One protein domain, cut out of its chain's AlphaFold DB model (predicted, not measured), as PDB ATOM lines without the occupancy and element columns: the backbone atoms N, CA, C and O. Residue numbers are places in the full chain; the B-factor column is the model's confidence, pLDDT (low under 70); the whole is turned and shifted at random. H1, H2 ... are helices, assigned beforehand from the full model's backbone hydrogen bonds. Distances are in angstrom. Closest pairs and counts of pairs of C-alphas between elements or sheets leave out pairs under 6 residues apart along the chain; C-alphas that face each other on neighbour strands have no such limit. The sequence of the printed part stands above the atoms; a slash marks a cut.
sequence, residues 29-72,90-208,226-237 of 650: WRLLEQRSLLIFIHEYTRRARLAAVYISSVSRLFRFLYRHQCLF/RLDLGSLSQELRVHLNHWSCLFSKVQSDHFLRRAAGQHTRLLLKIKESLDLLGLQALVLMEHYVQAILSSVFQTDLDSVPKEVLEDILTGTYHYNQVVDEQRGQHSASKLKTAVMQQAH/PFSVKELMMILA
ATOM      1  N   TRP A  29     131.378  98.650  68.452       85.56
ATOM      2  CA  TRP A  29     131.687 100.051  68.749       85.56
ATOM      3  C   TRP A  29     130.449 100.951  68.655       85.56
ATOM      4  O   TRP A  29     130.214 101.745  69.563       85.56
ATOM      5  N   ARG A  30     129.602 100.774  67.630       85.44
ATOM      6  CA  ARG A  30     128.319 101.495  67.518       85.44
ATOM      7  C   ARG A  30     127.379 101.202  68.691       85.44
ATOM      8  O   ARG A  30     126.711 102.110  69.171       85.44
ATOM      9  N   LEU A  31     127.340  99.959  69.179       89.12
ATOM     10  CA  LEU A  31     126.537  99.598  70.354       89.12
ATOM     11  C   LEU A  31     127.058 100.263  71.638       89.12
ATOM     12  O   LEU A  31     126.260 100.691  72.471       89.12
ATOM     13  N   LEU A  32     128.380 100.392  71.801       89.31
ATOM     14  CA  LEU A  32     128.981 101.108  72.935       89.31
ATOM     15  C   LEU A  32     128.702 102.617  72.873       89.31
ATOM     16  O   LEU A  32     128.344 103.206  73.892       89.31
ATOM     17  N   GLU A  33     128.774 103.221  71.683       89.06
ATOM     18  CA  GLU A  33     128.360 104.611  71.450       89.06
ATOM     19  C   GLU A  33     126.881 104.813  71.823       89.06
ATOM     20  O   GLU A  33     126.566 105.683  72.636       89.06
ATOM     21  N   GLN A  34     125.977 103.957  71.333       86.81
ATOM     22  CA  GLN A  34     124.547 104.011  71.667       86.81
ATOM     23  C   GLN A  34     124.282 103.834  73.167       86.81
ATOM     24  O   GLN A  34     123.487 104.577  73.746       86.81
ATOM     25  N   ARG A  35     124.972 102.896  73.826       90.44
ATOM     26  CA  ARG A  35     124.870 102.696  75.278       90.44
ATOM     27  C   ARG A  35     125.316 103.941  76.045       90.44
ATOM     28  O   ARG A  35     124.617 104.359  76.967       90.44
ATOM     29  N   SER A  36     126.448 104.538  75.667       89.81
ATOM     30  CA  SER A  36     126.960 105.758  76.309       89.81
ATOM     31  C   SER A  36     125.984 106.932  76.150       89.81
ATOM     32  O   SER A  36     125.703 107.637  77.122       89.81
ATOM     33  N   LEU A  37     125.371 107.073  74.968       88.94
ATOM     34  CA  LEU A  37     124.368 108.096  74.680       88.94
ATOM     35  C   LEU A  37     123.087 107.893  75.503       88.94
ATOM     36  O   LEU A  37     122.559 108.855  76.056       88.94
ATOM     37  N   LEU A  38     122.603 106.654  75.641       90.00
ATOM     38  CA  LEU A  38     121.435 106.337  76.472       90.00
ATOM     39  C   LEU A  38     121.676 106.663  77.952       90.00
ATOM     40  O   LEU A  38     120.823 107.279  78.590       90.00
ATOM     41  N   ILE A  39     122.848 106.308  78.489       91.12
ATOM     42  CA  ILE A  39     123.230 106.636  79.874       91.12
ATOM     43  C   ILE A  39     123.317 108.156  80.062       91.12
ATOM     44  O   ILE A  39     122.883 108.681  81.088       91.12
ATOM     45  N   PHE A  40     123.850 108.872  79.072       92.56
ATOM     46  CA  PHE A  40     123.917 110.329  79.089       92.56
ATOM     47  C   PHE A  40     122.522 110.976  79.098       92.56
ATOM     48  O   PHE A  40     122.251 111.823  79.948       92.56
ATOM     49  N   ILE A  41     121.615 110.543  78.214       89.94
ATOM     50  CA  ILE A  41     120.229 111.041  78.159       89.94
ATOM     51  C   ILE A  41     119.482 110.724  79.460       89.94
ATOM     52  O   ILE A  41     118.732 111.566  79.962       89.94
ATOM     53  N   HIS A  42     119.699 109.539  80.031       90.94
ATOM     54  CA  HIS A  42     119.125 109.164  81.321       90.94
ATOM     55  C   HIS A  42     119.588 110.108  82.441       90.94
ATOM     56  O   HIS A  42     118.758 110.634  83.184       90.94
ATOM     57  N   GLU A  43     120.891 110.385  82.527       92.81
ATOM     58  CA  GLU A  43     121.448 111.284  83.542       92.81
ATOM     59  C   GLU A  43     120.981 112.735  83.357       92.81
ATOM     60  O   GLU A  43     120.639 113.403  84.333       92.81
ATOM     61  N   TYR A  44     120.892 113.210  82.110       93.00
ATOM     62  CA  TYR A  44     120.261 114.491  81.788       93.00
ATOM     63  C   TYR A  44     118.811 114.544  82.288       93.00
ATOM     64  O   TYR A  44     118.437 115.469  83.007       93.00
ATOM     65  N   THR A  45     118.009 113.528  81.962       91.31
ATOM     66  CA  THR A  45     116.592 113.468  82.346       91.31
ATOM     67  C   THR A  45     116.437 113.471  83.865       91.31
ATOM     68  O   THR A  45     115.572 114.164  84.401       91.31
ATOM     69  N   ARG A  46     117.304 112.741  84.581       94.00
ATOM     70  CA  ARG A  46     117.353 112.734  86.048       94.00
ATOM     71  C   ARG A  46     117.627 114.134  86.606       94.00
ATOM     72  O   ARG A  46     116.888 114.596  87.468       94.00
ATOM     73  N   ARG A  47     118.637 114.834  86.085       94.31
ATOM     74  CA  ARG A  47     119.019 116.191  86.516       94.31
ATOM     75  C   ARG A  47     117.957 117.242  86.215       94.31
ATOM     76  O   ARG A  47     117.683 118.082  87.068       94.31
ATOM     77  N   ALA A  48     117.331 117.174  85.042       89.69
ATOM     78  CA  ALA A  48     116.222 118.053  84.682       89.69
ATOM     79  C   ALA A  48     115.027 117.861  85.633       89.69
ATOM     80  O   ALA A  48     114.449 118.839  86.100       89.69
ATOM     81  N   ARG A  49     114.705 116.607  85.992       91.31
ATOM     82  CA  ARG A  49     113.661 116.302  86.985       91.31
ATOM     83  C   ARG A  49     113.997 116.859  88.366       91.31
ATOM     84  O   ARG A  49     113.126 117.460  88.978       91.31
ATOM     85  N   LEU A  50     115.235 116.698  88.836       92.50
ATOM     86  CA  LEU A  50     115.667 117.246  90.129       92.50
ATOM     87  C   LEU A  50     115.525 118.775  90.171       92.50
ATOM     88  O   LEU A  50     114.929 119.298  91.105       92.50
ATOM     89  N   ALA A  51     115.967 119.475  89.122       90.38
ATOM     90  CA  ALA A  51     115.805 120.927  89.031       90.38
ATOM     91  C   ALA A  51     114.320 121.351  89.000       90.38
ATOM     92  O   ALA A  51     113.935 122.315  89.655       90.38
ATOM     93  N   ALA A  52     113.456 120.611  88.295       85.88
ATOM     94  CA  ALA A  52     112.017 120.886  88.271       85.88
ATOM     95  C   ALA A  52     111.336 120.653  89.637       85.88
ATOM     96  O   ALA A  52     110.454 121.423  90.033       85.88
ATOM     97  N   VAL A  53     111.751 119.614  90.371       89.44
ATOM     98  CA  VAL A  53     111.289 119.353  91.744       89.44
ATOM     99  C   VAL A  53     111.716 120.491  92.667       89.44
ATOM    100  O   VAL A  53     110.875 121.014  93.393       89.44
ATOM    101  N   TYR A  54     112.969 120.936  92.581       90.81
ATOM    102  CA  TYR A  54     113.469 122.081  93.339       90.81
ATOM    103  C   TYR A  54     112.657 123.357  93.078       90.81
ATOM    104  O   TYR A  54     112.141 123.964  94.016       90.81
ATOM    105  N   ILE A  55     112.441 123.717  91.807       86.75
ATOM    106  CA  ILE A  55     111.618 124.878  91.421       86.75
ATOM    107  C   ILE A  55     110.210 124.771  92.021       86.75
ATOM    108  O   ILE A  55     109.670 125.751  92.535       86.75
ATOM    109  N   SER A  56     109.612 123.579  91.991       84.81
ATOM    110  CA  SER A  56     108.280 123.337  92.558       84.81
ATOM    111  C   SER A  56     108.266 123.500  94.082       84.81
ATOM    112  O   SER A  56     107.337 124.100  94.629       84.81
ATOM    113  N   SER A  57     109.306 123.019  94.765       86.50
ATOM    114  CA  SER A  57     109.484 123.148  96.214       86.50
ATOM    115  C   SER A  57     109.630 124.607  96.640       86.50
ATOM    116  O   SER A  57     108.846 125.068  97.470       86.50
ATOM    117  N   VAL A  58     110.548 125.358  96.019       85.81
ATOM    118  CA  VAL A  58     110.736 126.791  96.301       85.81
ATOM    119  C   VAL A  58     109.468 127.576  95.958       85.81
ATOM    120  O   VAL A  58     109.047 128.433  96.726       85.81
ATOM    121  N   SER A  59     108.774 127.231  94.868       83.19
ATOM    122  CA  SER A  59     107.512 127.884  94.489       83.19
ATOM    123  C   SER A  59     106.426 127.695  95.544       83.19
ATOM    124  O   SER A  59     105.632 128.604  95.787       83.19
ATOM    125  N   ARG A  60     106.359 126.510  96.163       82.69
ATOM    126  CA  ARG A  60     105.409 126.219  97.240       82.69
ATOM    127  C   ARG A  60     105.740 127.022  98.496       82.69
ATOM    128  O   ARG A  60     104.826 127.608  99.068       82.69
ATOM    129  N   LEU A  61     107.016 127.077  98.881       83.31
ATOM    130  CA  LEU A  61     107.487 127.872 100.022       83.31
ATOM    131  C   LEU A  61     107.229 129.366  99.802       83.31
ATOM    132  O   LEU A  61     106.664 130.032 100.663       83.31
ATOM    133  N   PHE A  62     107.541 129.872  98.611       81.81
ATOM    134  CA  PHE A  62     107.275 131.252  98.231       81.81
ATOM    135  C   PHE A  62     105.781 131.593  98.289       81.81
ATOM    136  O   PHE A  62     105.400 132.580  98.910       81.81
ATOM    137  N   ARG A  63     104.903 130.755  97.714       79.06
ATOM    138  CA  ARG A  63     103.444 130.962  97.801       79.06
ATOM    139  C   ARG A  63     102.929 130.906  99.236       79.06
ATOM    140  O   ARG A  63     101.986 131.622  99.558       79.06
ATOM    141  N   PHE A  64     103.505 130.041 100.066       75.06
ATOM    142  CA  PHE A  64     103.158 129.946 101.479       75.06
ATOM    143  C   PHE A  64     103.510 131.244 102.218       75.06
ATOM    144  O   PHE A  64     102.624 131.831 102.838       75.06
ATOM    145  N   LEU A  65     104.735 131.755 102.051       72.19
ATOM    146  CA  LEU A  65     105.150 133.049 102.605       72.19
ATOM    147  C   LEU A  65     104.273 134.197 102.095       72.19
ATOM    148  O   LEU A  65     103.779 134.993 102.886       72.19
ATOM    149  N   TYR A  66     104.013 134.244 100.789       67.56
ATOM    150  CA  TYR A  66     103.213 135.298 100.170       67.56
ATOM    151  C   TYR A  66     101.759 135.312 100.674       67.56
ATOM    152  O   TYR A  66     101.212 136.370 100.984       67.56
ATOM    153  N   ARG A  67     101.129 134.135 100.816       67.62
ATOM    154  CA  ARG A  67      99.775 134.019 101.391       67.62
ATOM    155  C   ARG A  67      99.735 134.454 102.850       67.62
ATOM    156  O   ARG A  67      98.799 135.149 103.235       67.62
ATOM    157  N   HIS A  68     100.740 134.077 103.640       62.69
ATOM    158  CA  HIS A  68     100.849 134.529 105.024       62.69
ATOM    159  C   HIS A  68     101.061 136.046 105.109       62.69
ATOM    160  O   HIS A  68     100.430 136.694 105.930       62.69
ATOM    161  N   GLN A  69     101.841 136.644 104.210       60.19
ATOM    162  CA  GLN A  69     102.036 138.095 104.163       60.19
ATOM    163  C   GLN A  69     100.746 138.865 103.811       60.19
ATOM    164  O   GLN A  69     100.522 139.954 104.329       60.19
ATOM    165  N   CYS A  70      99.870 138.301 102.970       52.47
ATOM    166  CA  CYS A  70      98.600 138.935 102.581       52.47
ATOM    167  C   CYS A  70      97.495 138.845 103.649       52.47
ATOM    168  O   CYS A  70      96.582 139.666 103.650       52.47
ATOM    169  N   LEU A  71      97.546 137.848 104.539       48.25
ATOM    170  CA  LEU A  71      96.515 137.610 105.559       48.25
ATOM    171  C   LEU A  71      96.782 138.340 106.889       48.25
ATOM    172  O   LEU A  71      95.906 138.377 107.750       48.25
ATOM    173  N   PHE A  72      97.963 138.936 107.074       51.88
ATOM    174  CA  PHE A  72      98.362 139.575 108.330       51.88
ATOM    175  C   PHE A  72      98.115 141.090 108.311       51.88
ATOM    176  O   PHE A  72      98.968 141.887 107.934       51.88
ATOM    177  N   ARG A  90     110.320 124.351 107.770       58.66
ATOM    178  CA  ARG A  90     111.405 125.108 108.415       58.66
ATOM    179  C   ARG A  90     112.050 126.010 107.363       58.66
ATOM    180  O   ARG A  90     112.341 125.550 106.261       58.66
ATOM    181  N   LEU A  91     112.222 127.288 107.694       66.38
ATOM    182  CA  LEU A  91     113.053 128.203 106.915       66.38
ATOM    183  C   LEU A  91     114.504 127.709 107.012       66.38
ATOM    184  O   LEU A  91     115.038 127.597 108.110       66.38
ATOM    185  N   ASP A  92     115.062 127.332 105.866       78.44
ATOM    186  CA  ASP A  92     116.448 126.885 105.696       78.44
ATOM    187  C   ASP A  92     116.965 127.489 104.384       78.44
ATOM    188  O   ASP A  92     117.059 126.843 103.332       78.44
ATOM    189  N   LEU A  93     117.142 128.811 104.409       87.38
ATOM    190  CA  LEU A  93     117.569 129.573 103.244       87.38
ATOM    191  C   LEU A  93     119.014 129.225 102.871       87.38
ATOM    192  O   LEU A  93     119.346 129.229 101.679       87.38
ATOM    193  N   GLY A  94     119.848 128.893 103.862       84.88
ATOM    194  CA  GLY A  94     121.201 128.384 103.668       84.88
ATOM    195  C   GLY A  94     121.228 127.154 102.765       84.88
ATOM    196  O   GLY A  94     121.860 127.177 101.702       84.88
ATOM    197  N   SER A  95     120.492 126.102 103.134       87.56
ATOM    198  CA  SER A  95     120.436 124.853 102.367       87.56
ATOM    199  C   SER A  95     119.848 125.047 100.970       87.56
ATOM    200  O   SER A  95     120.439 124.601  99.984       87.56
ATOM    201  N   LEU A  96     118.747 125.799 100.846       91.06
ATOM    202  CA  LEU A  96     118.114 126.066  99.547       91.06
ATOM    203  C   LEU A  96     119.040 126.824  98.588       91.06
ATOM    204  O   LEU A  96     119.035 126.553  97.384       91.06
ATOM    205  N   SER A  97     119.839 127.761  99.101       91.00
ATOM    206  CA  SER A  97     120.804 128.526  98.300       91.00
ATOM    207  C   SER A  97     121.995 127.667  97.871       91.00
ATOM    208  O   SER A  97     122.506 127.816  96.759       91.00
ATOM    209  N   GLN A  98     122.405 126.710  98.703       89.69
ATOM    210  CA  GLN A  98     123.433 125.740  98.343       89.69
ATOM    211  C   GLN A  98     122.922 124.715  97.314       89.69
ATOM    212  O   GLN A  98     123.644 124.364  96.378       89.69
ATOM    213  N   GLU A  99     121.670 124.269  97.431       92.00
ATOM    214  CA  GLU A  99     121.028 123.379  96.457       92.00
ATOM    215  C   GLU A  99     120.864 124.063  95.086       92.00
ATOM    216  O   GLU A  99     121.159 123.453  94.051       92.00
ATOM    217  N   LEU A 100     120.529 125.362  95.060       92.38
ATOM    218  CA  LEU A 100     120.498 126.172  93.833       92.38
ATOM    219  C   LEU A 100     121.812 126.056  93.047       92.38
ATOM    220  O   LEU A 100     121.807 125.860  91.827       92.38
ATOM    221  N   ARG A 101     122.947 126.135  93.752       91.12
ATOM    222  CA  ARG A 101     124.282 126.034  93.149       91.12
ATOM    223  C   ARG A 101     124.491 124.711  92.417       91.12
ATOM    224  O   ARG A 101     125.133 124.690  91.365       91.12
ATOM    225  N   VAL A 102     123.956 123.607  92.939       91.50
ATOM    226  CA  VAL A 102     124.056 122.282  92.302       91.50
ATOM    227  C   VAL A 102     123.310 122.275  90.970       91.50
ATOM    228  O   VAL A 102     123.852 121.817  89.960       91.50
ATOM    229  N   HIS A 103     122.096 122.826  90.946       91.25
ATOM    230  CA  HIS A 103     121.255 122.847  89.751       91.25
ATOM    231  C   HIS A 103     121.818 123.719  88.633       91.25
ATOM    232  O   HIS A 103     121.783 123.317  87.469       91.25
ATOM    233  N   LEU A 104     122.423 124.853  88.983       88.62
ATOM    234  CA  LEU A 104     123.096 125.729  88.023       88.62
ATOM    235  C   LEU A 104     124.342 125.082  87.398       88.62
ATOM    236  O   LEU A 104     124.696 125.377  86.261       88.62
ATOM    237  N   ASN A 105     124.973 124.136  88.095       88.81
ATOM    238  CA  ASN A 105     126.163 123.427  87.618       88.81
ATOM    239  C   ASN A 105     125.862 122.104  86.888       88.81
ATOM    240  O   ASN A 105     126.787 121.376  86.507       88.81
ATOM    241  N   HIS A 106     124.588 121.764  86.655       91.06
ATOM    242  CA  HIS A 106     124.211 120.521  85.975       91.06
ATOM    243  C   HIS A 106     124.844 120.384  84.581       91.06
ATOM    244  O   HIS A 106     125.325 119.295  84.251       91.06
ATOM    245  N   TRP A 107     124.875 121.461  83.787       90.44
ATOM    246  CA  TRP A 107     125.483 121.444  82.454       90.44
ATOM    247  C   TRP A 107     126.997 121.224  82.520       90.44
ATOM    248  O   TRP A 107     127.501 120.330  81.848       90.44
ATOM    249  N   SER A 108     127.712 121.964  83.370       88.00
ATOM    250  CA  SER A 108     129.166 121.827  83.544       88.00
ATOM    251  C   SER A 108     129.565 120.392  83.903       88.00
ATOM    252  O   SER A 108     130.495 119.832  83.322       88.00
ATOM    253  N   CYS A 109     128.803 119.750  84.794       89.56
ATOM    254  CA  CYS A 109     129.021 118.357  85.181       89.56
ATOM    255  C   CYS A 109     128.746 117.369  84.031       89.56
ATOM    256  O   CYS A 109     129.545 116.464  83.780       89.56
ATOM    257  N   LEU A 110     127.644 117.545  83.293       90.50
ATOM    258  CA  LEU A 110     127.325 116.706  82.131       90.50
ATOM    259  C   LEU A 110     128.339 116.881  80.998       90.50
ATOM    260  O   LEU A 110     128.741 115.899  80.377       90.50
ATOM    261  N   PHE A 111     128.775 118.110  80.745       87.94
ATOM    262  CA  PHE A 111     129.740 118.418  79.701       87.94
ATOM    263  C   PHE A 111     131.130 117.866  80.031       87.94
ATOM    264  O   PHE A 111     131.770 117.281  79.161       87.94
ATOM    265  N   SER A 112     131.555 117.933  81.297       88.62
ATOM    266  CA  SER A 112     132.771 117.254  81.765       88.62
ATOM    267  C   SER A 112     132.714 115.740  81.499       88.62
ATOM    268  O   SER A 112     133.685 115.161  81.019       88.62
ATOM    269  N   LYS A 113     131.543 115.107  81.673       88.00
ATOM    270  CA  LYS A 113     131.345 113.686  81.343       88.00
ATOM    271  C   LYS A 113     131.441 113.394  79.840       88.00
ATOM    272  O   LYS A 113     132.002 112.370  79.454       88.00
ATOM    273  N   VAL A 114     130.935 114.295  78.990       88.38
ATOM    274  CA  VAL A 114     131.115 114.223  77.524       88.38
ATOM    275  C   VAL A 114     132.594 114.337  77.152       88.38
ATOM    276  O   VAL A 114     133.051 113.668  76.228       88.38
ATOM    277  N   GLN A 115     133.354 115.157  77.877       87.44
ATOM    278  CA  GLN A 115     134.789 115.281  77.667       87.44
ATOM    279  C   GLN A 115     135.550 114.050  78.148       87.44
ATOM    280  O   GLN A 115     136.476 113.652  77.458       87.44
ATOM    281  N   SER A 116     135.188 113.424  79.268       90.38
ATOM    282  CA  SER A 116     135.944 112.295  79.826       90.38
ATOM    283  C   SER A 116     135.675 110.951  79.135       90.38
ATOM    284  O   SER A 116     136.578 110.128  79.036       90.38
ATOM    285  N   ASP A 117     134.449 110.701  78.661       89.69
ATOM    286  CA  ASP A 117     134.061 109.413  78.066       89.69
ATOM    287  C   ASP A 117     134.353 109.381  76.555       89.69
ATOM    288  O   ASP A 117     133.776 110.134  75.769       89.69
ATOM    289  N   HIS A 118     135.250 108.482  76.140       87.31
ATOM    290  CA  HIS A 118     135.704 108.360  74.754       87.31
ATOM    291  C   HIS A 118     134.577 108.011  73.762       87.31
ATOM    292  O   HIS A 118     134.540 108.555  72.656       87.31
ATOM    293  N   PHE A 119     133.644 107.128  74.139       87.88
ATOM    294  CA  PHE A 119     132.533 106.730  73.268       87.88
ATOM    295  C   PHE A 119     131.496 107.850  73.170       87.88
ATOM    296  O   PHE A 119     131.007 108.161  72.080       87.88
ATOM    297  N   LEU A 120     131.228 108.519  74.294       88.06
ATOM    298  CA  LEU A 120     130.295 109.638  74.347       88.06
ATOM    299  C   LEU A 120     130.821 110.858  73.587       88.06
ATOM    300  O   LEU A 120     130.045 111.498  72.886       88.06
ATOM    301  N   ARG A 121     132.122 111.168  73.664       88.25
ATOM    302  CA  ARG A 121     132.747 112.295  72.948       88.25
ATOM    303  C   ARG A 121     132.573 112.180  71.432       88.25
ATOM    304  O   ARG A 121     132.295 113.167  70.753       88.25
ATOM    305  N   ARG A 122     132.698 110.964  70.896       83.88
ATOM    306  CA  ARG A 122     132.502 110.685  69.469       83.88
ATOM    307  C   ARG A 122     131.028 110.754  69.066       83.88
ATOM    308  O   ARG A 122     130.707 111.405  68.072       83.88
ATOM    309  N   ALA A 123     130.136 110.149  69.853       81.06
ATOM    310  CA  ALA A 123     128.690 110.226  69.632       81.06
ATOM    311  C   ALA A 123     128.167 111.677  69.731       81.06
ATOM    312  O   ALA A 123     127.343 112.111  68.927       81.06
ATOM    313  N   ALA A 124     128.706 112.463  70.663       79.06
ATOM    314  CA  ALA A 124     128.429 113.886  70.848       79.06
ATOM    315  C   ALA A 124     128.729 114.720  69.594       79.06
ATOM    316  O   ALA A 124     127.933 115.591  69.240       79.06
ATOM    317  N   GLY A 125     129.827 114.423  68.889       79.75
ATOM    318  CA  GLY A 125     130.175 115.079  67.624       79.75
ATOM    319  C   GLY A 125     129.151 114.846  66.508       79.75
ATOM    320  O   GLY A 125     128.969 115.708  65.654       79.75
ATOM    321  N   GLN A 126     128.431 113.720  66.541       81.75
ATOM    322  CA  GLN A 126     127.353 113.406  65.592       81.75
ATOM    323  C   GLN A 126     125.994 113.979  66.027       81.75
ATOM    324  O   GLN A 126     125.103 114.171  65.201       81.75
ATOM    325  N   HIS A 127     125.830 114.292  67.316       83.06
ATOM    326  CA  HIS A 127     124.578 114.752  67.922       83.06
ATOM    327  C   HIS A 127     124.689 116.152  68.552       83.06
ATOM    328  O   HIS A 127     124.058 116.444  69.570       83.06
ATOM    329  N   THR A 128     125.440 117.061  67.930       82.38
ATOM    330  CA  THR A 128     125.663 118.433  68.431       82.38
ATOM    331  C   THR A 128     124.362 119.201  68.687       82.38
ATOM    332  O   THR A 128     124.228 119.875  69.707       82.38
ATOM    333  N   ARG A 129     123.349 119.036  67.824       83.88
ATOM    334  CA  ARG A 129     122.021 119.651  68.001       83.88
ATOM    335  C   ARG A 129     121.297 119.161  69.260       83.88
ATOM    336  O   ARG A 129     120.571 119.936  69.876       83.88
ATOM    337  N   LEU A 130     121.474 117.895  69.646       84.88
ATOM    338  CA  LEU A 130     120.897 117.351  70.881       84.88
ATOM    339  C   LEU A 130     121.582 117.961  72.110       84.88
ATOM    340  O   LEU A 130     120.899 118.345  73.054       84.88
ATOM    341  N   LEU A 131     122.910 118.098  72.077       83.62
ATOM    342  CA  LEU A 131     123.680 118.705  73.165       83.62
ATOM    343  C   LEU A 131     123.322 120.174  73.389       83.62
ATOM    344  O   LEU A 131     123.172 120.584  74.537       83.62
ATOM    345  N   LEU A 132     123.125 120.941  72.313       80.88
ATOM    346  CA  LEU A 132     122.655 122.325  72.408       80.88
ATOM    347  C   LEU A 132     121.273 122.404  73.066       80.88
ATOM    348  O   LEU A 132     121.107 123.163  74.012       80.88
ATOM    349  N   LYS A 133     120.321 121.555  72.654       82.94
ATOM    350  CA  LYS A 133     118.986 121.498  73.277       82.94
ATOM    351  C   LYS A 133     119.034 121.123  74.759       82.94
ATOM    352  O   LYS A 133     118.280 121.670  75.557       82.94
ATOM    353  N   ILE A 134     119.903 120.184  75.132       86.06
ATOM    354  CA  ILE A 134     120.099 119.781  76.532       86.06
ATOM    355  C   ILE A 134     120.668 120.942  77.351       86.06
ATOM    356  O   ILE A 134     120.169 121.210  78.443       86.06
ATOM    357  N   LYS A 135     121.671 121.647  76.815       84.06
ATOM    358  CA  LYS A 135     122.237 122.842  77.444       84.06
ATOM    359  C   LYS A 135     121.171 123.917  77.640       84.06
ATOM    360  O   LYS A 135     120.950 124.339  78.764       84.06
ATOM    361  N   GLU A 136     120.470 124.292  76.572       81.00
ATOM    362  CA  GLU A 136     119.399 125.295  76.611       81.00
ATOM    363  C   GLU A 136     118.317 124.932  77.635       81.00
ATOM    364  O   GLU A 136     117.879 125.789  78.399       81.00
ATOM    365  N   SER A 137     117.919 123.657  77.702       84.38
ATOM    366  CA  SER A 137     116.923 123.197  78.671       84.38
ATOM    367  C   SER A 137     117.404 123.301  80.121       84.38
ATOM    368  O   SER A 137     116.605 123.638  80.993       84.38
ATOM    369  N   LEU A 138     118.668 122.978  80.405       86.00
ATOM    370  CA  LEU A 138     119.220 123.073  81.760       86.00
ATOM    371  C   LEU A 138     119.479 124.524  82.159       86.00
ATOM    372  O   LEU A 138     119.157 124.894  83.284       86.00
ATOM    373  N   ASP A 139     119.982 125.343  81.235       80.69
ATOM    374  CA  ASP A 139     120.187 126.774  81.449       80.69
ATOM    375  C   ASP A 139     118.840 127.469  81.732       80.69
ATOM    376  O   ASP A 139     118.744 128.302  82.633       80.69
ATOM    377  N   LEU A 140     117.765 127.082  81.028       79.00
ATOM    378  CA  LEU A 140     116.408 127.582  81.274       79.00
ATOM    379  C   LEU A 140     115.899 127.213  82.676       79.00
ATOM    380  O   LEU A 140     115.404 128.084  83.391       79.00
ATOM    381  N   LEU A 141     116.034 125.946  83.082       82.12
ATOM    382  CA  LEU A 141     115.653 125.497  84.428       82.12
ATOM    383  C   LEU A 141     116.484 126.207  85.507       82.12
ATOM    384  O   LEU A 141     115.938 126.649  86.516       82.12
ATOM    385  N   GLY A 142     117.786 126.371  85.278       84.00
ATOM    386  CA  GLY A 142     118.683 127.101  86.169       84.00
ATOM    387  C   GLY A 142     118.265 128.561  86.343       84.00
ATOM    388  O   GLY A 142     118.158 129.042  87.469       84.00
ATOM    389  N   LEU A 143     117.942 129.254  85.250       76.81
ATOM    390  CA  LEU A 143     117.442 130.628  85.310       76.81
ATOM    391  C   LEU A 143     116.096 130.743  86.025       76.81
ATOM    392  O   LEU A 143     115.909 131.671  86.806       76.81
ATOM    393  N   GLN A 144     115.164 129.820  85.776       78.75
ATOM    394  CA  GLN A 144     113.882 129.791  86.482       78.75
ATOM    395  C   GLN A 144     114.084 129.624  87.990       78.75
ATOM    396  O   GLN A 144     113.491 130.369  88.768       78.75
ATOM    397  N   ALA A 145     114.953 128.696  88.396       86.31
ATOM    398  CA  ALA A 145     115.313 128.484  89.793       86.31
ATOM    399  C   ALA A 145     115.948 129.737  90.416       86.31
ATOM    400  O   ALA A 145     115.587 130.127  91.523       86.31
ATOM    401  N   LEU A 146     116.845 130.405  89.688       83.38
ATOM    402  CA  LEU A 146     117.575 131.576  90.167       83.38
ATOM    403  C   LEU A 146     116.664 132.800  90.339       83.38
ATOM    404  O   LEU A 146     116.732 133.470  91.369       83.38
ATOM    405  N   VAL A 147     115.771 133.063  89.377       79.06
ATOM    406  CA  VAL A 147     114.764 134.134  89.485       79.06
ATOM    407  C   VAL A 147     113.787 133.835  90.617       79.06
ATOM    408  O   VAL A 147     113.467 134.720  91.403       79.06
ATOM    409  N   LEU A 148     113.317 132.595  90.736       83.12
ATOM    410  CA  LEU A 148     112.407 132.213  91.809       83.12
ATOM    411  C   LEU A 148     113.057 132.364  93.195       83.12
ATOM    412  O   LEU A 148     112.413 132.857  94.118       83.12
ATOM    413  N   MET A 149     114.335 131.999  93.325       87.06
ATOM    414  CA  MET A 149     115.100 132.198  94.555       87.06
ATOM    415  C   MET A 149     115.326 133.675  94.883       87.06
ATOM    416  O   MET A 149     115.240 134.035  96.049       87.06
ATOM    417  N   GLU A 150     115.526 134.545  93.887       83.50
ATOM    418  CA  GLU A 150     115.589 136.005  94.092       83.50
ATOM    419  C   GLU A 150     114.317 136.525  94.780       83.50
ATOM    420  O   GLU A 150     114.385 137.216  95.797       83.50
ATOM    421  N   HIS A 151     113.150 136.120  94.267       77.81
ATOM    422  CA  HIS A 151     111.855 136.498  94.839       77.81
ATOM    423  C   HIS A 151     111.657 135.905  96.235       77.81
ATOM    424  O   HIS A 151     111.103 136.562  97.114       77.81
ATOM    425  N   TYR A 152     112.115 134.672  96.453       83.38
ATOM    426  CA  TYR A 152     112.036 134.010  97.749       83.38
ATOM    427  C   TYR A 152     112.893 134.709  98.814       83.38
ATOM    428  O   TYR A 152     112.381 135.030  99.884       83.38
ATOM    429  N   VAL A 153     114.154 135.028  98.500       84.00
ATOM    430  CA  VAL A 153     115.054 135.798  99.378       84.00
ATOM    431  C   VAL A 153     114.455 137.171  99.676       84.00
ATOM    432  O   VAL A 153     114.375 137.570 100.836       84.00
ATOM    433  N   GLN A 154     113.961 137.874  98.653       76.94
ATOM    434  CA  GLN A 154     113.332 139.180  98.833       76.94
ATOM    435  C   GLN A 154     112.094 139.104  99.735       76.94
ATOM    436  O   GLN A 154     111.911 139.980 100.580       76.94
ATOM    437  N   ALA A 155     111.258 138.073  99.589       76.94
ATOM    438  CA  ALA A 155     110.084 137.873 100.435       76.94
ATOM    439  C   ALA A 155     110.460 137.587 101.893       76.94
ATOM    440  O   ALA A 155     109.849 138.173 102.781       76.94
ATOM    441  N   ILE A 156     111.482 136.760 102.142       78.12
ATOM    442  CA  ILE A 156     111.976 136.462 103.497       78.12
ATOM    443  C   ILE A 156     112.560 137.706 104.161       78.12
ATOM    444  O   ILE A 156     112.233 138.014 105.304       78.12
ATOM    445  N   LEU A 157     113.422 138.435 103.451       76.19
ATOM    446  CA  LEU A 157     114.004 139.669 103.971       76.19
ATOM    447  C   LEU A 157     112.891 140.662 104.295       76.19
ATOM    448  O   LEU A 157     112.809 141.157 105.415       76.19
ATOM    449  N   SER A 158     111.969 140.861 103.350       69.00
ATOM    450  CA  SER A 158     110.805 141.717 103.563       69.00
ATOM    451  C   SER A 158     109.973 141.256 104.754       69.00
ATOM    452  O   SER A 158     109.509 142.126 105.474       69.00
ATOM    453  N   SER A 159     109.798 139.945 104.986       69.56
ATOM    454  CA  SER A 159     109.006 139.407 106.101       69.56
ATOM    455  C   SER A 159     109.685 139.582 107.463       69.56
ATOM    456  O   SER A 159     109.019 140.008 108.399       69.56
ATOM    457  N   VAL A 160     110.999 139.347 107.573       68.25
ATOM    458  CA  VAL A 160     111.784 139.651 108.790       68.25
ATOM    459  C   VAL A 160     111.710 141.135 109.130       68.25
ATOM    460  O   VAL A 160     111.551 141.502 110.290       68.25
ATOM    461  N   PHE A 161     111.775 142.007 108.124       60.25
ATOM    462  CA  PHE A 161     111.711 143.451 108.345       60.25
ATOM    463  C   PHE A 161     110.333 143.942 108.815       60.25
ATOM    464  O   PHE A 161     110.243 145.040 109.355       60.25
ATOM    465  N   GLN A 162     109.272 143.140 108.663       57.62
ATOM    466  CA  GLN A 162     107.929 143.446 109.194       57.62
ATOM    467  C   GLN A 162     107.785 143.126 110.675       57.62
ATOM    468  O   GLN A 162     106.735 143.370 111.266       57.62
ATOM    469  N   THR A 163     108.803 142.502 111.255       61.66
ATOM    470  CA  THR A 163     108.713 141.838 112.548       61.66
ATOM    471  C   THR A 163     109.665 142.499 113.503       61.66
ATOM    472  O   THR A 163     110.716 142.985 113.091       61.66
ATOM    473  N   ASP A 164     109.279 142.555 114.773       59.31
ATOM    474  CA  ASP A 164     110.151 143.111 115.792       59.31
ATOM    475  C   ASP A 164     111.445 142.288 115.829       59.31
ATOM    476  O   ASP A 164     111.406 141.081 116.080       59.31
ATOM    477  N   LEU A 165     112.575 142.921 115.512       61.88
ATOM    478  CA  LEU A 165     113.876 142.258 115.391       61.88
ATOM    479  C   LEU A 165     114.268 141.555 116.696       61.88
ATOM    480  O   LEU A 165     114.885 140.493 116.641       61.88
ATOM    481  N   ASP A 166     113.827 142.082 117.841       55.66
ATOM    482  CA  ASP A 166     114.061 141.502 119.168       55.66
ATOM    483  C   ASP A 166     113.288 140.187 119.387       55.66
ATOM    484  O   ASP A 166     113.607 139.403 120.282       55.66
ATOM    485  N   SER A 167     112.282 139.911 118.552       60.94
ATOM    486  CA  SER A 167     111.457 138.702 118.621       60.94
ATOM    487  C   SER A 167     111.944 137.561 117.718       60.94
ATOM    488  O   SER A 167     111.465 136.429 117.853       60.94
ATOM    489  N   VAL A 168     112.888 137.821 116.805       64.94
ATOM    490  CA  VAL A 168     113.394 136.825 115.849       64.94
ATOM    491  C   VAL A 168     114.526 136.009 116.492       64.94
ATOM    492  O   VAL A 168     115.512 136.592 116.940       64.94
ATOM    493  N   PRO A 169     114.446 134.662 116.519       70.88
ATOM    494  CA  PRO A 169     115.528 133.833 117.042       70.88
ATOM    495  C   PRO A 169     116.842 134.074 116.294       70.88
ATOM    496  O   PRO A 169     116.863 134.171 115.063       70.88
ATOM    497  N   LYS A 170     117.952 134.118 117.034       70.62
ATOM    498  CA  LYS A 170     119.288 134.384 116.485       70.62
ATOM    499  C   LYS A 170     119.653 133.412 115.362       70.62
ATOM    500  O   LYS A 170     120.193 133.830 114.344       70.62
ATOM    501  N   GLU A 171     119.307 132.138 115.518       74.44
ATOM    502  CA  GLU A 171     119.615 131.066 114.566       74.44
ATOM    503  C   GLU A 171     118.919 131.287 113.215       74.44
ATOM    504  O   GLU A 171     119.476 130.986 112.163       74.44
ATOM    505  N   VAL A 172     117.710 131.855 113.235       74.94
ATOM    506  CA  VAL A 172     116.950 132.189 112.024       74.94
ATOM    507  C   VAL A 172     117.589 133.374 111.312       74.94
ATOM    508  O   VAL A 172     117.730 133.362 110.092       74.94
ATOM    509  N   LEU A 173     117.994 134.402 112.059       74.44
ATOM    510  CA  LEU A 173     118.671 135.557 111.476       74.44
ATOM    511  C   LEU A 173     120.016 135.154 110.849       74.44
ATOM    512  O   LEU A 173     120.341 135.596 109.748       74.44
ATOM    513  N   GLU A 174     120.768 134.280 111.522       76.12
ATOM    514  CA  GLU A 174     122.011 133.705 111.006       76.12
ATOM    515  C   GLU A 174     121.785 132.896 109.723       76.12
ATOM    516  O   GLU A 174     122.531 133.093 108.761       76.12
ATOM    517  N   ASP A 175     120.750 132.050 109.658       82.31
ATOM    518  CA  ASP A 175     120.394 131.310 108.437       82.31
ATOM    519  C   ASP A 175     120.017 132.250 107.285       82.31
ATOM    520  O   ASP A 175     120.465 132.065 106.156       82.31
ATOM    521  N   ILE A 176     119.261 133.314 107.556       82.81
ATOM    522  CA  ILE A 176     118.840 134.262 106.518       82.81
ATOM    523  C   ILE A 176     120.036 135.033 105.962       82.81
ATOM    524  O   ILE A 176     120.167 135.175 104.743       82.81
ATOM    525  N   LEU A 177     120.932 135.506 106.829       80.56
ATOM    526  CA  LEU A 177     122.149 136.202 106.405       80.56
ATOM    527  C   LEU A 177     123.092 135.261 105.648       80.56
ATOM    528  O   LEU A 177     123.588 135.620 104.578       80.56
ATOM    529  N   THR A 178     123.291 134.046 106.158       80.44
ATOM    530  CA  THR A 178     124.151 133.027 105.537       80.44
ATOM    531  C   THR A 178     123.581 132.561 104.196       80.44
ATOM    532  O   THR A 178     124.296 132.496 103.197       80.44
ATOM    533  N   GLY A 179     122.274 132.319 104.123       85.69
ATOM    534  CA  GLY A 179     121.568 131.960 102.899       85.69
ATOM    535  C   GLY A 179     121.581 133.075 101.858       85.69
ATOM    536  O   GLY A 179     121.870 132.816 100.691       85.69
ATOM    537  N   THR A 180     121.387 134.331 102.269       85.62
ATOM    538  CA  THR A 180     121.512 135.493 101.369       85.62
ATOM    539  C   THR A 180     122.942 135.635 100.842       85.62
ATOM    540  O   THR A 180     123.146 135.901  99.657       85.62
ATOM    541  N   TYR A 181     123.946 135.404 101.692       81.75
ATOM    542  CA  TYR A 181     125.349 135.388 101.283       81.75
ATOM    543  C   TYR A 181     125.629 134.292 100.240       81.75
ATOM    544  O   TYR A 181     126.223 134.574  99.197       81.75
ATOM    545  N   HIS A 182     125.152 133.066 100.467       85.69
ATOM    546  CA  HIS A 182     125.298 131.970  99.507       85.69
ATOM    547  C   HIS A 182     124.567 132.242  98.189       85.69
ATOM    548  O   HIS A 182     125.125 131.979  97.124       85.69
ATOM    549  N   TYR A 183     123.366 132.824  98.229       89.31
ATOM    550  CA  TYR A 183     122.662 133.259  97.024       89.31
ATOM    551  C   TYR A 183     123.488 134.279  96.225       89.31
ATOM    552  O   TYR A 183     123.694 134.094  95.025       89.31
ATOM    553  N   ASN A 184     124.020 135.315  96.885       87.00
ATOM    554  CA  ASN A 184     124.852 136.330  96.237       87.00
ATOM    555  C   ASN A 184     126.080 135.706  95.561       87.00
ATOM    556  O   ASN A 184     126.345 135.987  94.393       87.00
ATOM    557  N   GLN A 185     126.771 134.799  96.257       85.94
ATOM    558  CA  GLN A 185     127.907 134.061  95.703       85.94
ATOM    559  C   GLN A 185     127.516 133.290  94.432       85.94
ATOM    560  O   GLN A 185     128.223 133.337  93.426       85.94
ATOM    561  N   VAL A 186     126.374 132.602  94.454       86.12
ATOM    562  CA  VAL A 186     125.861 131.842  93.308       86.12
ATOM    563  C   VAL A 186     125.534 132.753  92.119       86.12
ATOM    564  O   VAL A 186     125.843 132.408  90.976       86.12
ATOM    565  N   VAL A 187     124.945 133.926  92.364       83.31
ATOM    566  CA  VAL A 187     124.648 134.919  91.318       83.31
ATOM    567  C   VAL A 187     125.927 135.467  90.684       83.31
ATOM    568  O   VAL A 187     125.996 135.590  89.456       83.31
ATOM    569  N   ASP A 188     126.946 135.764  91.489       79.44
ATOM    570  CA  ASP A 188     128.230 136.275  91.002       79.44
ATOM    571  C   ASP A 188     128.985 135.225  90.169       79.44
ATOM    572  O   ASP A 188     129.488 135.534  89.085       79.44
ATOM    573  N   GLU A 189     128.974 133.960  90.601       80.38
ATOM    574  CA  GLU A 189     129.531 132.836  89.837       80.38
ATOM    575  C   GLU A 189     128.839 132.667  88.475       80.38
ATOM    576  O   GLU A 189     129.502 132.468  87.453       80.38
ATOM    577  N   GLN A 190     127.510 132.813  88.427       73.75
ATOM    578  CA  GLN A 190     126.745 132.744  87.180       73.75
ATOM    579  C   GLN A 190     126.995 133.941  86.250       73.75
ATOM    580  O   GLN A 190     127.056 133.769  85.028       73.75
ATOM    581  N   ARG A 191     127.197 135.150  86.796       69.06
ATOM    582  CA  ARG A 191     127.555 136.344  86.005       69.06
ATOM    583  C   ARG A 191     128.890 136.197  85.283       69.06
ATOM    584  O   ARG A 191     129.025 136.727  84.182       69.06
ATOM    585  N   GLY A 192     129.848 135.484  85.875       60.72
ATOM    586  CA  GLY A 192     131.135 135.190  85.242       60.72
ATOM    587  C   GLY A 192     131.044 134.195  84.077       60.72
ATOM    588  O   GLY A 192     131.879 134.238  83.177       60.72
ATOM    589  N   GLN A 193     130.031 133.319  84.066       61.16
ATOM    590  CA  GLN A 193     129.932 132.189  83.130       61.16
ATOM    591  C   GLN A 193     129.004 132.437  81.927       61.16
ATOM    592  O   GLN A 193     129.233 131.874  80.854       61.16
ATOM    593  N   HIS A 194     127.974 133.283  82.058       59.44
ATOM    594  CA  HIS A 194     126.990 133.531  80.997       59.44
ATOM    595  C   HIS A 194     126.823 135.031  80.710       59.44
ATOM    596  O   HIS A 194     126.605 135.836  81.613       59.44
ATOM    597  N   SER A 195     126.823 135.431  79.429       49.72
ATOM    598  CA  SER A 195     126.387 136.773  79.014       49.72
ATOM    599  C   SER A 195     124.877 136.916  79.270       49.72
ATOM    600  O   SER A 195     124.052 136.652  78.391       49.72
ATOM    601  N   ALA A 196     124.514 137.298  80.494       49.22
ATOM    602  CA  ALA A 196     123.167 137.286  81.074       49.22
ATOM    603  C   ALA A 196     122.092 138.125  80.337       49.22
ATOM    604  O   ALA A 196     120.946 138.179  80.779       49.22
ATOM    605  N   SER A 197     122.422 138.789  79.222       49.56
ATOM    606  CA  SER A 197     121.488 139.624  78.454       49.56
ATOM    607  C   SER A 197     120.654 138.866  77.418       49.56
ATOM    608  O   SER A 197     119.532 139.280  77.155       49.56
ATOM    609  N   LYS A 198     121.152 137.765  76.832       50.78
ATOM    610  CA  LYS A 198     120.426 137.049  75.758       50.78
ATOM    611  C   LYS A 198     119.376 136.059  76.275       50.78
ATOM    612  O   LYS A 198     118.407 135.788  75.577       50.78
ATOM    613  N   LEU A 199     119.551 135.538  77.491       48.28
ATOM    614  CA  LEU A 199     118.780 134.392  77.985       48.28
ATOM    615  C   LEU A 199     117.573 134.798  78.856       48.28
ATOM    616  O   LEU A 199     116.534 134.150  78.784       48.28
ATOM    617  N   LYS A 200     117.635 135.930  79.583       49.44
ATOM    618  CA  LYS A 200     116.476 136.474  80.325       49.44
ATOM    619  C   LYS A 200     115.332 136.878  79.390       49.44
ATOM    620  O   LYS A 200     114.175 136.628  79.714       49.44
ATOM    621  N   THR A 201     115.644 137.438  78.220       49.75
ATOM    622  CA  THR A 201     114.643 137.782  77.198       49.75
ATOM    623  C   THR A 201     113.899 136.537  76.718       49.75
ATOM    624  O   THR A 201     112.686 136.588  76.568       49.75
ATOM    625  N   ALA A 202     114.589 135.397  76.589       45.34
ATOM    626  CA  ALA A 202     113.974 134.121  76.231       45.34
ATOM    627  C   ALA A 202     113.098 133.549  77.365       45.34
ATOM    628  O   ALA A 202     111.981 133.122  77.103       45.34
ATOM    629  N   VAL A 203     113.533 133.610  78.633       51.53
ATOM    630  CA  VAL A 203     112.704 133.146  79.770       51.53
ATOM    631  C   VAL A 203     111.458 134.016  79.955       51.53
ATOM    632  O   VAL A 203     110.375 133.482  80.174       51.53
ATOM    633  N   MET A 204     111.582 135.340  79.816       50.84
ATOM    634  CA  MET A 204     110.441 136.259  79.906       50.84
ATOM    635  C   MET A 204     109.489 136.151  78.705       50.84
ATOM    636  O   MET A 204     108.311 136.449  78.853       50.84
ATOM    637  N   GLN A 205     109.974 135.714  77.536       46.66
ATOM    638  CA  GLN A 205     109.142 135.478  76.350       46.66
ATOM    639  C   GLN A 205     108.497 134.084  76.318       46.66
ATOM    640  O   GLN A 205     107.485 133.914  75.645       46.66
ATOM    641  N   GLN A 206     109.061 133.090  77.014       42.84
ATOM    642  CA  GLN A 206     108.673 131.681  76.855       42.84
ATOM    643  C   GLN A 206     108.005 131.062  78.087       42.84
ATOM    644  O   GLN A 206     107.369 130.015  77.977       42.84
ATOM    645  N   ALA A 207     108.105 131.693  79.257       39.59
ATOM    646  CA  ALA A 207     107.389 131.243  80.434       39.59
ATOM    647  C   ALA A 207     106.103 132.050  80.620       39.59
ATOM    648  O   ALA A 207     106.117 133.274  80.732       39.59
ATOM    649  N   HIS A 208     104.997 131.323  80.733       41.97
ATOM    650  CA  HIS A 208     103.756 131.754  81.364       41.97
ATOM    651  C   HIS A 208     103.988 132.138  82.846       41.97
ATOM    652  O   HIS A 208     103.397 131.555  83.746       41.97
ATOM    653  N   PRO A 226     123.178 140.414  93.194       65.62
ATOM    654  CA  PRO A 226     123.511 140.196  94.587       65.62
ATOM    655  C   PRO A 226     122.894 141.322  95.423       65.62
ATOM    656  O   PRO A 226     122.918 142.481  95.011       65.62
ATOM    657  N   PHE A 227     122.364 140.989  96.595       67.75
ATOM    658  CA  PHE A 227     121.845 141.967  97.544       67.75
ATOM    659  C   PHE A 227     123.013 142.684  98.226       67.75
ATOM    660  O   PHE A 227     123.694 142.114  99.082       67.75
ATOM    661  N   SER A 228     123.257 143.939  97.855       64.50
ATOM    662  CA  SER A 228     124.221 144.800  98.544       64.50
ATOM    663  C   SER A 228     123.688 145.263  99.904       64.50
ATOM    664  O   SER A 228     122.483 145.400 100.101       64.50
ATOM    665  N   VAL A 229     124.581 145.616 100.837       53.00
ATOM    666  CA  VAL A 229     124.194 146.246 102.121       53.00
ATOM    667  C   VAL A 229     123.335 147.497 101.888       53.00
ATOM    668  O   VAL A 229     122.380 147.749 102.617       53.00
ATOM    669  N   LYS A 230     123.623 148.249 100.818       45.22
ATOM    670  CA  LYS A 230     122.827 149.401 100.387       45.22
ATOM    671  C   LYS A 230     121.410 149.000  99.964       45.22
ATOM    672  O   LYS A 230     120.473 149.714 100.295       45.22
ATOM    673  N   GLU A 231     121.240 147.895  99.244       56.78
ATOM    674  CA  GLU A 231     119.920 147.383  98.851       56.78
ATOM    675  C   GLU A 231     119.154 146.807 100.036       56.78
ATOM    676  O   GLU A 231     117.969 147.086 100.152       56.78
ATOM    677  N   LEU A 232     119.818 146.109 100.960       58.88
ATOM    678  CA  LEU A 232     119.205 145.676 102.220       58.88
ATOM    679  C   LEU A 232     118.686 146.884 103.019       58.88
ATOM    680  O   LEU A 232     117.531 146.896 103.439       58.88
ATOM    681  N   MET A 233     119.493 147.945 103.139       49.28
ATOM    682  CA  MET A 233     119.090 149.210 103.771       49.28
ATOM    683  C   MET A 233     117.986 149.950 103.001       49.28
ATOM    684  O   MET A 233     117.120 150.568 103.612       49.28
ATOM    685  N   MET A 234     117.988 149.899 101.667       47.19
ATOM    686  CA  MET A 234     116.939 150.496 100.835       47.19
ATOM    687  C   MET A 234     115.621 149.733 100.937       47.19
ATOM    688  O   MET A 234     114.574 150.366 100.994       47.19
ATOM    689  N   ILE A 235     115.661 148.397 100.973       49.19
ATOM    690  CA  ILE A 235     114.483 147.548 101.173       49.19
ATOM    691  C   ILE A 235     113.888 147.856 102.548       49.19
ATOM    692  O   ILE A 235     112.703 148.174 102.611       49.19
ATOM    693  N   LEU A 236     114.718 147.909 103.597       49.91
ATOM    694  CA  LEU A 236     114.337 148.382 104.934       49.91
ATOM    695  C   LEU A 236     113.659 149.760 104.885       49.91
ATOM    696  O   LEU A 236     112.518 149.907 105.314       49.91
ATOM    697  N   ALA A 237     114.314 150.762 104.303       43.69
ATOM    698  CA  ALA A 237     113.771 152.116 104.227       43.69
ATOM    699  C   ALA A 237     112.450 152.181 103.437       43.69
ATOM    700  O   ALA A 237     111.507 152.849 103.859       43.69
TER     701      ALA A 237
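What this domain is: This is residues 29 to 72, 90 to 208 and 226 to 237 of the 650 residues of the protein "Coiled-coil domain containing 142" of Astatotilapia calliptera (UniProt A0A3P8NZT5). What does one see first? The two long helices H1 and H5 lie side by side, running the same way, and make the length of a loose rod; H2 and H3 return along them, and H6 folds back over H5 and H2. H4 makes the turn at one end between H3 and H5, H7 crosses H5, and H8 meets the far end of H5. What are the figures? The printed part has 175 residues with eight named helices, H1 to H8 in order, and no named strand, an all-helix domain. It is loose, with a radius of gyration of the C-alphas of 19.5 A and spans of 68 by 31 by 28 A.

Where its parts are: Where does the printed part begin? H1, residues 29 to 71, starts with C-alpha 29 at (131.687, 100.051, 68.749) and is 63.3 A long. What follows the first cut? H2 is residues 93 to 104, H3 106 to 116, H4 118 to 126, and H5 128 to 161, 49.1 A long from C-alpha 128 at (125.663, 118.433, 68.431). What comes last? H6, residues 170 to 193, is 35.1 A long, H7 is 197 to 206, and H8, 229 to 237, ends with C-alpha 237 at (113.771, 152.116, 104.227).

How they stand to each other: What does the hub, H5, touch? H5 touches H1 at a shallow tilt of 20 degrees, the same way, the closest C-alphas being Ile 55 and Ala 145, 5.4 A apart. H5 and H6 form a hairpin and touch at Val 153 and Thr 180, C-alphas 6.8 A apart. H7 is about perpendicular to H5 at 86 degrees, with C-alphas 140 and 203 closest at 6.9 A, and H8 only just touches H5, only at their ends, with 3 pairs of C-alphas within 8 A. What of H2, H3 and H4? H2 touches H6 at 18 degrees, a shallow tilt, the same way, with the C-alphas of Gly 94 and Gly 179 closest at 3.7 A. H3 touches H5, C-alphas 107 and 135 being closest at 6.1 A, and H4 touches H1, about perpendicular at 79 degrees, C-alphas 33 and 119 being closest at 5.0 A. How are the backbones? Every O i to N i+4 pair is within hydrogen-bond range in H1, H3, H5 and H8, against 7 of 8 in H2, 3 of 5 in H4, 19 of 20 in H6 and 4 of 6 in H7.

The domain as a whole: How large is it? The two C-alphas farthest apart, those of Trp 29 and Asp 166, are 67.6 A apart. Where is it cut? Residues 73 to 89 and 209 to 225 are not printed, with gaps of 19.5 A and 25.2 A between the C-alphas on either side; of the links that are printed whole, none is long. Where is confidence low? The mean pLDDT of the printed part is 76.7, and residues 66 to 72, 90 to 91, 158 to 168, 191 to 208 and 226 to 237 are under 70.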